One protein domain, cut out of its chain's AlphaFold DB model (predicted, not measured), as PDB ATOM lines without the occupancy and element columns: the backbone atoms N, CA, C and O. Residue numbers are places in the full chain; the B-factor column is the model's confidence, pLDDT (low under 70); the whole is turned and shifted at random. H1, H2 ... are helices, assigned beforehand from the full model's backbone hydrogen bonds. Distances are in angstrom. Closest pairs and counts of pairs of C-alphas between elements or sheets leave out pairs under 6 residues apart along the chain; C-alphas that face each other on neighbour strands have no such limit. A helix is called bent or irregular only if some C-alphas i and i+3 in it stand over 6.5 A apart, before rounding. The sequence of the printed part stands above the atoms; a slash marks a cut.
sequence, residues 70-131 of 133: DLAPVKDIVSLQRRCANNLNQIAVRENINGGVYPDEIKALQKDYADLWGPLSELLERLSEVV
ATOM      1  N   ASP A  70      34.811  -6.711  28.108       71.69
ATOM      2  CA  ASP A  70      34.914  -6.385  26.687       71.69
ATOM      3  C   ASP A  70      35.588  -7.541  25.932       71.69
ATOM      4  O   ASP A  70      36.767  -7.838  26.123       71.69
ATOM      5  N   LEU A  71      34.814  -8.210  25.074       79.12
ATOM      6  CA  LEU A  71      35.264  -9.322  24.231       79.12
ATOM      7  C   LEU A  71      35.497  -8.900  22.772       79.12
ATOM      8  O   LEU A  71      35.706  -9.762  21.913       79.12
ATOM      9  N   ALA A  72      35.462  -7.600  22.456       81.38
ATOM     10  CA  ALA A  72      35.702  -7.117  21.096       81.38
ATOM     11  C   ALA A  72      37.049  -7.599  20.510       81.38
ATOM     12  O   ALA A  72      37.030  -8.152  19.406       81.38
ATOM     13  N   PRO A  73      38.187  -7.548  21.237       80.56
ATOM     14  CA  PRO A  73      39.470  -8.015  20.699       80.56
ATOM     15  C   PRO A  73      39.483  -9.517  20.380       80.56
ATOM     16  O   PRO A  73      40.079  -9.957  19.400       80.56
ATOM     17  N   VAL A  74      38.786 -10.318  21.189       82.94
ATOM     18  CA  VAL A  74      38.694 -11.776  21.015       82.94
ATOM     19  C   VAL A  74      37.917 -12.108  19.743       82.94
ATOM     20  O   VAL A  74      38.320 -12.965  18.954       82.94
ATOM     21  N   LYS A  75      36.818 -11.386  19.501       82.88
ATOM     22  CA  LYS A  75      36.015 -11.520  18.284       82.88
ATOM     23  C   LYS A  75      36.823 -11.181  17.029       82.88
ATOM     24  O   LYS A  75      36.688 -11.879  16.021       82.88
ATOM     25  N   ASP A  76      37.674 -10.162  17.094       87.06
ATOM     26  CA  ASP A  76      38.527  -9.764  15.974       87.06
ATOM     27  C   ASP A  76      39.560 -10.845  15.640       87.06
ATOM     28  O   ASP A  76      39.683 -11.223  14.472       87.06
ATOM     29  N   ILE A  77      40.214 -11.426  16.651       85.94
ATOM     30  CA  ILE A  77      41.163 -12.538  16.475       85.94
ATOM     31  C   ILE A  77      40.477 -13.742  15.818       85.94
ATOM     32  O   ILE A  77      40.959 -14.258  14.808       85.94
ATOM     33  N   VAL A  78      39.305 -14.151  16.315       85.75
ATOM     34  CA  VAL A  78      38.533 -15.261  15.728       85.75
ATOM     35  C   VAL A  78      38.114 -14.951  14.285       85.75
ATOM     36  O   VAL A  78      38.091 -15.838  13.428       85.75
ATOM     37  N   SER A  79      37.813 -13.687  13.974       85.44
ATOM     38  CA  SER A  79      37.456 -13.277  12.615       85.44
ATOM     39  C   SER A  79      38.634 -13.377  11.637       85.44
ATOM     40  O   SER A  79      38.458 -13.864  10.517       85.44
ATOM     41  N   LEU A  80      39.834 -12.970  12.065       86.25
ATOM     42  CA  LEU A  80      41.070 -13.086  11.290       86.25
ATOM     43  C   LEU A  80      41.414 -14.556  11.056       86.25
ATOM     44  O   LEU A  80      41.659 -14.950   9.917       86.25
ATOM     45  N   GLN A  81      41.297 -15.376  12.100       84.50
ATOM     46  CA  GLN A  81      41.466 -16.822  12.012       84.50
ATOM     47  C   GLN A  81      40.505 -17.429  10.976       84.50
ATOM     48  O   GLN A  81      40.901 -18.171  10.081       84.50
ATOM     49  N   ARG A  82      39.216 -17.080  11.007       86.00
ATOM     50  CA  ARG A  82      38.264 -17.608  10.019       86.00
ATOM     51  C   ARG A  82      38.649 -17.235   8.581       86.00
ATOM     52  O   ARG A  82      38.479 -18.048   7.674       86.00
ATOM     53  N   ARG A  83      39.178 -16.027   8.357       85.88
ATOM     54  CA  ARG A  83      39.659 -15.591   7.033       85.88
ATOM     55  C   ARG A  83      40.882 -16.389   6.590       85.88
ATOM     56  O   ARG A  83      40.891 -16.869   5.461       85.88
ATOM     57  N   CYS A  84      41.860 -16.591   7.468       84.38
ATOM     58  CA  CYS A  84      43.045 -17.391   7.160       84.38
ATOM     59  C   CYS A  84      42.686 -18.849   6.828       84.38
ATOM     60  O   CYS A  84      43.144 -19.370   5.812       84.38
ATOM     61  N   ALA A  85      41.788 -19.470   7.600       84.44
ATOM     62  CA  ALA A  85      41.301 -20.825   7.327       84.44
ATOM     63  C   ALA A  85      40.583 -20.925   5.966       84.44
ATOM     64  O   ALA A  85      40.810 -21.863   5.203       84.44
ATOM     65  N   ASN A  86      39.756 -19.931   5.626       86.56
ATOM     66  CA  ASN A  86      39.084 -19.878   4.327       86.56
ATOM     67  C   ASN A  86      40.072 -19.704   3.168       86.56
ATOM     68  O   ASN A  86      39.919 -20.364   2.142       86.56
ATOM     69  N   ASN A  87      41.082 -18.847   3.331       85.62
ATOM     70  CA  ASN A  87      42.125 -18.649   2.326       85.62
ATOM     71  C   ASN A  87      42.892 -19.953   2.073       85.62
ATOM     72  O   ASN A  87      43.096 -20.336   0.924       85.62
ATOM     73  N   LEU A  88      43.254 -20.676   3.138       83.69
ATOM     74  CA  LEU A  88      43.944 -21.959   3.027       83.69
ATOM     75  C   LEU A  88      43.073 -23.016   2.333       83.69
ATOM     76  O   LEU A  88      43.553 -23.742   1.464       83.69
ATOM     77  N   ASN A  89      41.777 -23.063   2.652       85.50
ATOM     78  CA  ASN A  89      40.845 -23.971   1.988       85.50
ATOM     79  C   ASN A  89      40.717 -23.665   0.484       85.50
ATOM     80  O   ASN A  89      40.661 -24.579  -0.334       85.50
ATOM     81  N   GLN A  90      40.723 -22.385   0.098       83.31
ATOM     82  CA  GLN A  90      40.710 -21.990  -1.314       83.31
ATOM     83  C   GLN A  90      41.977 -22.443  -2.050       83.31
ATOM     84  O   GLN A  90      41.879 -22.929  -3.176       83.31
ATOM     85  N   ILE A  91      43.148 -22.324  -1.416       82.75
ATOM     86  CA  ILE A  91      44.419 -22.806  -1.977       82.75
ATOM     87  C   ILE A  91      44.368 -24.326  -2.167       82.75
ATOM     88  O   ILE A  91      44.658 -24.810  -3.257       82.75
ATOM     89  N   ALA A  92      43.908 -25.069  -1.158       81.69
ATOM     90  CA  ALA A  92      43.785 -26.523  -1.238       81.69
ATOM     91  C   ALA A  92      42.836 -26.976  -2.365       81.69
ATOM     92  O   ALA A  92      43.160 -27.885  -3.127       81.69
ATOM     93  N   VAL A  93      41.679 -26.320  -2.517       83.06
ATOM     94  CA  VAL A  93      40.732 -26.608  -3.608       83.06
ATOM     95  C   VAL A  93      41.348 -26.298  -4.973       83.06
ATOM     96  O   VAL A  93      41.212 -27.098  -5.898       83.06
ATOM     97  N   ARG A  94      42.049 -25.166  -5.111       79.94
ATOM     98  CA  ARG A  94      42.704 -24.774  -6.368       79.94
ATOM     99  C   ARG A  94      43.799 -25.758  -6.777       79.94
ATOM    100  O   ARG A  94      43.879 -26.108  -7.950       79.94
ATOM    101  N   GLU A  95      44.602 -26.222  -5.827       79.81
ATOM    102  CA  GLU A  95      45.653 -27.216  -6.065       79.81
ATOM    103  C   GLU A  95      45.066 -28.574  -6.473       79.81
ATOM    104  O   GLU A  95      45.530 -29.172  -7.442       79.81
ATOM    105  N   ASN A  96      43.980 -29.018  -5.828       78.62
ATOM    106  CA  ASN A  96      43.286 -30.256  -6.206       78.62
ATOM    107  C   ASN A  96      42.705 -30.206  -7.629       78.62
ATOM    108  O   ASN A  96      42.706 -31.218  -8.326       78.62
ATOM    109  N   ILE A  97      42.209 -29.043  -8.067       78.62
ATOM    110  CA  ILE A  97      41.645 -28.860  -9.414       78.62
ATOM    111  C   ILE A  97      42.750 -28.768 -10.475       78.62
ATOM    112  O   ILE A  97      42.604 -29.324 -11.560       78.62
ATOM    113  N   ASN A  98      43.858 -28.088 -10.169       76.69
ATOM    114  CA  ASN A  98      44.929 -27.821 -11.133       76.69
ATOM    115  C   ASN A  98      45.999 -28.927 -11.213       76.69
ATOM    116  O   ASN A  98      46.973 -28.765 -11.945       76.69
ATOM    117  N   GLY A  99      45.829 -30.043 -10.497       66.81
ATOM    118  CA  GLY A  99      46.756 -31.179 -10.551       66.81
ATOM    119  C   GLY A  99      48.018 -31.033  -9.691       66.81
ATOM    120  O   GLY A  99      49.023 -31.643 -10.030       66.81
ATOM    121  N   GLY A 100      47.940 -30.245  -8.609       66.38
ATOM    122  CA  GLY A 100      48.843 -30.157  -7.447       66.38
ATOM    123  C   GLY A 100      50.358 -30.170  -7.691       66.38
ATOM    124  O   GLY A 100      50.936 -31.231  -7.908       66.38
ATOM    125  N   VAL A 101      51.031 -29.023  -7.528       63.97
ATOM    126  CA  VAL A 101      52.506 -28.932  -7.664       63.97
ATOM    127  C   VAL A 101      53.222 -29.094  -6.311       63.97
ATOM    128  O   VAL A 101      54.354 -29.568  -6.280       63.97
ATOM    129  N   TYR A 102      52.555 -28.790  -5.184       70.00
ATOM    130  CA  TYR A 102      53.176 -28.800  -3.843       70.00
ATOM    131  C   TYR A 102      52.253 -29.335  -2.723       70.00
ATOM    132  O   TYR A 102      51.878 -28.603  -1.804       70.00
ATOM    133  N   PRO A 103      51.880 -30.629  -2.733       73.69
ATOM    134  CA  PRO A 103      50.989 -31.204  -1.719       73.69
ATOM    135  C   PRO A 103      51.580 -31.183  -0.300       73.69
ATOM    136  O   PRO A 103      50.836 -31.109   0.679       73.69
ATOM    137  N   ASP A 104      52.904 -31.239  -0.173       75.06
ATOM    138  CA  ASP A 104      53.577 -31.276   1.126       75.06
ATOM    139  C   ASP A 104      53.703 -29.885   1.770       75.06
ATOM    140  O   ASP A 104      53.597 -29.775   2.990       75.06
ATOM    141  N   GLU A 105      53.802 -28.808   0.979       73.75
ATOM    142  CA  GLU A 105      53.758 -27.429   1.496       73.75
ATOM    143  C   GLU A 105      52.373 -27.075   2.048       73.75
ATOM    144  O   GLU A 105      52.263 -26.458   3.106       73.75
ATOM    145  N   ILE A 106      51.299 -27.525   1.390       80.19
ATOM    146  CA  ILE A 106      49.926 -27.320   1.882       80.19
ATOM    147  C   ILE A 106      49.725 -28.045   3.215       80.19
ATOM    148  O   ILE A 106      49.103 -27.499   4.127       80.19
ATOM    149  N   LYS A 107      50.268 -29.260   3.355       80.00
ATOM    150  CA  LYS A 107      50.222 -30.012   4.618       80.00
ATOM    151  C   LYS A 107      51.040 -29.339   5.718       80.00
ATOM    152  O   LYS A 107      50.583 -29.312   6.858       80.00
ATOM    153  N   ALA A 108      52.209 -28.783   5.394       81.75
ATOM    154  CA  ALA A 108      53.005 -28.005   6.343       81.75
ATOM    155  C   ALA A 108      52.227 -26.772   6.829       81.75
ATOM    156  O   ALA A 108      52.063 -26.594   8.031       81.75
ATOM    157  N   LEU A 109      51.612 -26.014   5.914       80.88
ATOM    158  CA  LEU A 109      50.764 -24.867   6.253       80.88
ATOM    159  C   LEU A 109      49.542 -25.256   7.095       80.88
ATOM    160  O   LEU A 109      49.178 -24.536   8.022       80.88
ATOM    161  N   GLN A 110      48.899 -26.392   6.804       81.19
ATOM    162  CA  GLN A 110      47.804 -26.916   7.631       81.19
ATOM    163  C   GLN A 110      48.271 -27.254   9.047       81.19
ATOM    164  O   GLN A 110      47.545 -26.988  10.005       81.19
ATOM    165  N   LYS A 111      49.470 -27.829   9.175       83.44
ATOM    166  CA  LYS A 111      50.057 -28.192  10.462       83.44
ATOM    167  C   LYS A 111      50.424 -26.953  11.277       83.44
ATOM    168  O   LYS A 111      49.964 -26.841  12.406       83.44
ATOM    169  N   ASP A 112      51.130 -25.995  10.680       82.31
ATOM    170  CA  ASP A 112      51.484 -24.726  11.330       82.31
ATOM    171  C   ASP A 112      50.228 -23.991  11.823       82.31
ATOM    172  O   ASP A 112      50.196 -23.407  12.906       82.31
ATOM    173  N   TYR A 113      49.145 -24.071  11.048       79.75
ATOM    174  CA  TYR A 113      47.863 -23.486  11.412       79.75
ATOM    175  C   TYR A 113      47.159 -24.211  12.567       79.75
ATOM    176  O   TYR A 113      46.545 -23.567  13.421       79.75
ATOM    177  N   ALA A 114      47.233 -25.543  12.604       80.81
ATOM    178  CA  ALA A 114      46.719 -26.341  13.714       80.81
ATOM    179  C   ALA A 114      47.505 -26.067  15.008       80.81
ATOM    180  O   ALA A 114      46.898 -25.908  16.069       80.81
ATOM    181  N   ASP A 115      48.825 -25.914  14.900       83.50
ATOM    182  CA  ASP A 115      49.711 -25.579  16.016       83.50
ATOM    183  C   ASP A 115      49.415 -24.167  16.566       83.50
ATOM    184  O   ASP A 115      49.441 -23.953  17.777       83.50
ATOM    185  N   LEU A 116      49.029 -23.216  15.705       82.06
ATOM    186  CA  LEU A 116      48.527 -21.889  16.100       82.06
ATOM    187  C   LEU A 116      47.129 -21.926  16.748       82.06
ATOM    188  O   LEU A 116      46.807 -21.069  17.574       82.06
ATOM    189  N   TRP A 117      46.279 -22.887  16.377       81.81
ATOM    190  CA  TRP A 117      44.908 -22.993  16.885       81.81
ATOM    191  C   TRP A 117      44.840 -23.517  18.323       81.81
ATOM    192  O   TRP A 117      43.989 -23.061  19.088       81.81
ATOM    193  N   GLY A 118      45.751 -24.414  18.713       83.94
ATOM    194  CA  GLY A 118      45.813 -24.965  20.072       83.94
ATOM    195  C   GLY A 118      45.840 -23.878  21.162       83.94
ATOM    196  O   GLY A 118      44.896 -23.802  21.953       83.94
ATOM    197  N   PRO A 119      46.830 -22.966  21.160       85.56
ATOM    198  CA  PRO A 119      46.917 -21.878  22.138       85.56
ATOM    199  C   PRO A 119      45.698 -20.944  22.139       85.56
ATOM    200  O   PRO A 119      45.285 -20.455  23.190       85.56
ATOM    201  N   LEU A 120      45.095 -20.696  20.971       84.31
ATOM    202  CA  LEU A 120      43.906 -19.849  20.862       84.31
ATOM    203  C   LEU A 120      42.668 -20.529  21.461       84.31
ATOM    204  O   LEU A 120      41.880 -19.868  22.133       84.31
ATOM    205  N   SER A 121      42.503 -21.838  21.246       83.50
ATOM    206  CA  SER A 121      41.412 -22.603  21.857       83.50
ATOM    207  C   SER A 121      41.514 -22.640  23.381       83.50
ATOM    208  O   SER A 121      40.515 -22.390  24.052       83.50
ATOM    209  N   GLU A 122      42.720 -22.821  23.924       86.94
ATOM    210  CA  GLU A 122      42.963 -22.776  25.369       86.94
ATOM    211  C   GLU A 122      42.647 -21.388  25.952       86.94
ATOM    212  O   GLU A 122      42.025 -21.264  27.007       86.94
ATOM    213  N   LEU A 123      43.024 -20.316  25.246       86.62
ATOM    214  CA  LEU A 123      42.699 -18.948  25.650       86.62
ATOM    215  C   LEU A 123      41.181 -18.707  25.672       86.62
ATOM    216  O   LEU A 123      40.677 -18.081  26.604       86.62
ATOM    217  N   LEU A 124      40.447 -19.203  24.671       85.31
ATOM    218  CA  LEU A 124      38.985 -19.088  24.619       85.31
ATOM    219  C   LEU A 124      38.299 -19.870  25.746       85.31
ATOM    220  O   LEU A 124      37.327 -19.376  26.316       85.31
ATOM    221  N   GLU A 125      38.814 -21.050  26.090       86.69
ATOM    222  CA  GLU A 125      38.314 -21.863  27.201       86.69
ATOM    223  C   GLU A 125      38.495 -21.131  28.536       86.69
ATOM    224  O   GLU A 125      37.516 -20.904  29.249       86.69
ATOM    225  N   ARG A 126      39.693 -20.601  28.807       85.25
ATOM    226  CA  ARG A 126      39.961 -19.791  30.010       85.25
ATOM    227  C   ARG A 126      39.097 -18.530  30.085       85.25
ATOM    228  O   ARG A 126      38.635 -18.152  31.157       85.25
ATOM    229  N   LEU A 127      38.852 -17.858  28.956       83.81
ATOM    230  CA  LEU A 127      37.950 -16.701  28.925       83.81
ATOM    231  C   LEU A 127      36.494 -17.090  29.205       83.81
ATOM    232  O   LEU A 127      35.769 -16.307  29.819       83.81
ATOM    233  N   SER A 128      36.064 -18.282  28.786       80.75
ATOM    234  CA  SER A 128      34.715 -18.775  29.072       80.75
ATOM    235  C   SER A 128      34.490 -19.011  30.567       80.75
ATOM    236  O   SER A 128      33.426 -18.669  31.079       80.75
ATOM    237  N   GLU A 129      35.511 -19.489  31.284       83.50
ATOM    238  CA  GLU A 129      35.469 -19.659  32.740       83.50
ATOM    239  C   GLU A 129      35.308 -18.315  33.456       83.50
ATOM    240  O   GLU A 129      34.505 -18.196  34.375       83.50
ATOM    241  N   VAL A 130      36.020 -17.278  33.002       79.38
ATOM    242  CA  VAL A 130      35.961 -15.933  33.603       79.38
ATOM    243  C   VAL A 130      34.610 -15.253  33.370       79.38
ATOM    244  O   VAL A 130      34.155 -14.498  34.224       79.38
ATOM    245  N   VAL A 131      33.962 -15.508  32.231       71.62
ATOM    246  CA  VAL A 131      32.643 -14.936  31.899       71.62
ATOM    247  C   VAL A 131      31.490 -15.695  32.573       71.62
ATOM    248  O   VAL A 131      30.406 -15.137  32.726       71.62
TER     249      VAL A 131
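AT A GLANCE: This is residues 70 to 131 of the 133 residues of the protein "Plasmid mobilization relaxosome protein MobC" of Colidextribacter sp. OB.20 (UniProt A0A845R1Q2). Picture a long, thin helical hairpin: two helices of similar length, H1 and H2, run side by side in opposite ways, joined at one end by a tight turn, with both ends of the printed part at the other end. The pair is loosely packed, for H1 and H2 come close at few places, near the turn. The printed part has 62 residues, with two named helices in the order H1, H2 and no named strand; its class is all helix. The whole is loose, a rod with a radius of gyration of the C-alphas of 15.0 A and spans of 48 by 18 by 11 A.

IN THESE COORDINATES: Start at Asp 70 and go on to C-alpha 72 at (35.702, -7.117, 21.096), where H1, residues 72 to 98, begins; it runs 39.4 A to C-alpha 98 at (44.929, -27.821, -11.133). Pass the four residues 99 to 102 to reach H2, residues 103 to 131, which runs 41.6 A to C-alpha 131 at (32.643, -14.936, 31.899). H2 is neither bent nor irregular, but only just: C-alphas 116 and 119 are 6.2 A apart.

HOW THE PARTS SIT: H1 and H2 form a helical hairpin, running opposite ways at a shallow tilt of 21 degrees. They only just touch, with 3 pairs of C-alphas within 8 A. Look at Ala 92 and Ile 106 for the closest C-alphas, 6.9 A apart. H1 touches H2 with residues 88 to 95 alone, and H2 touches H1 with residues 103 to 110 alone. Along the backbone, every O i to N i+4 pair of H1 is within hydrogen-bond range, and 23 of 25 in H2.

THE WHOLE: The C-alphas of Gly 99 and Val 130 are the two farthest apart, at 47.9 A, while those of Asp 70 and Val 131, the first and last printed, are 10.3 A apart. The printed part has no cut, and the link from H1 to H2 is tight. Check the B-factor column at residues 99 to 101: there the model's pLDDT is under 70, against a mean of 81.2 for the printed part.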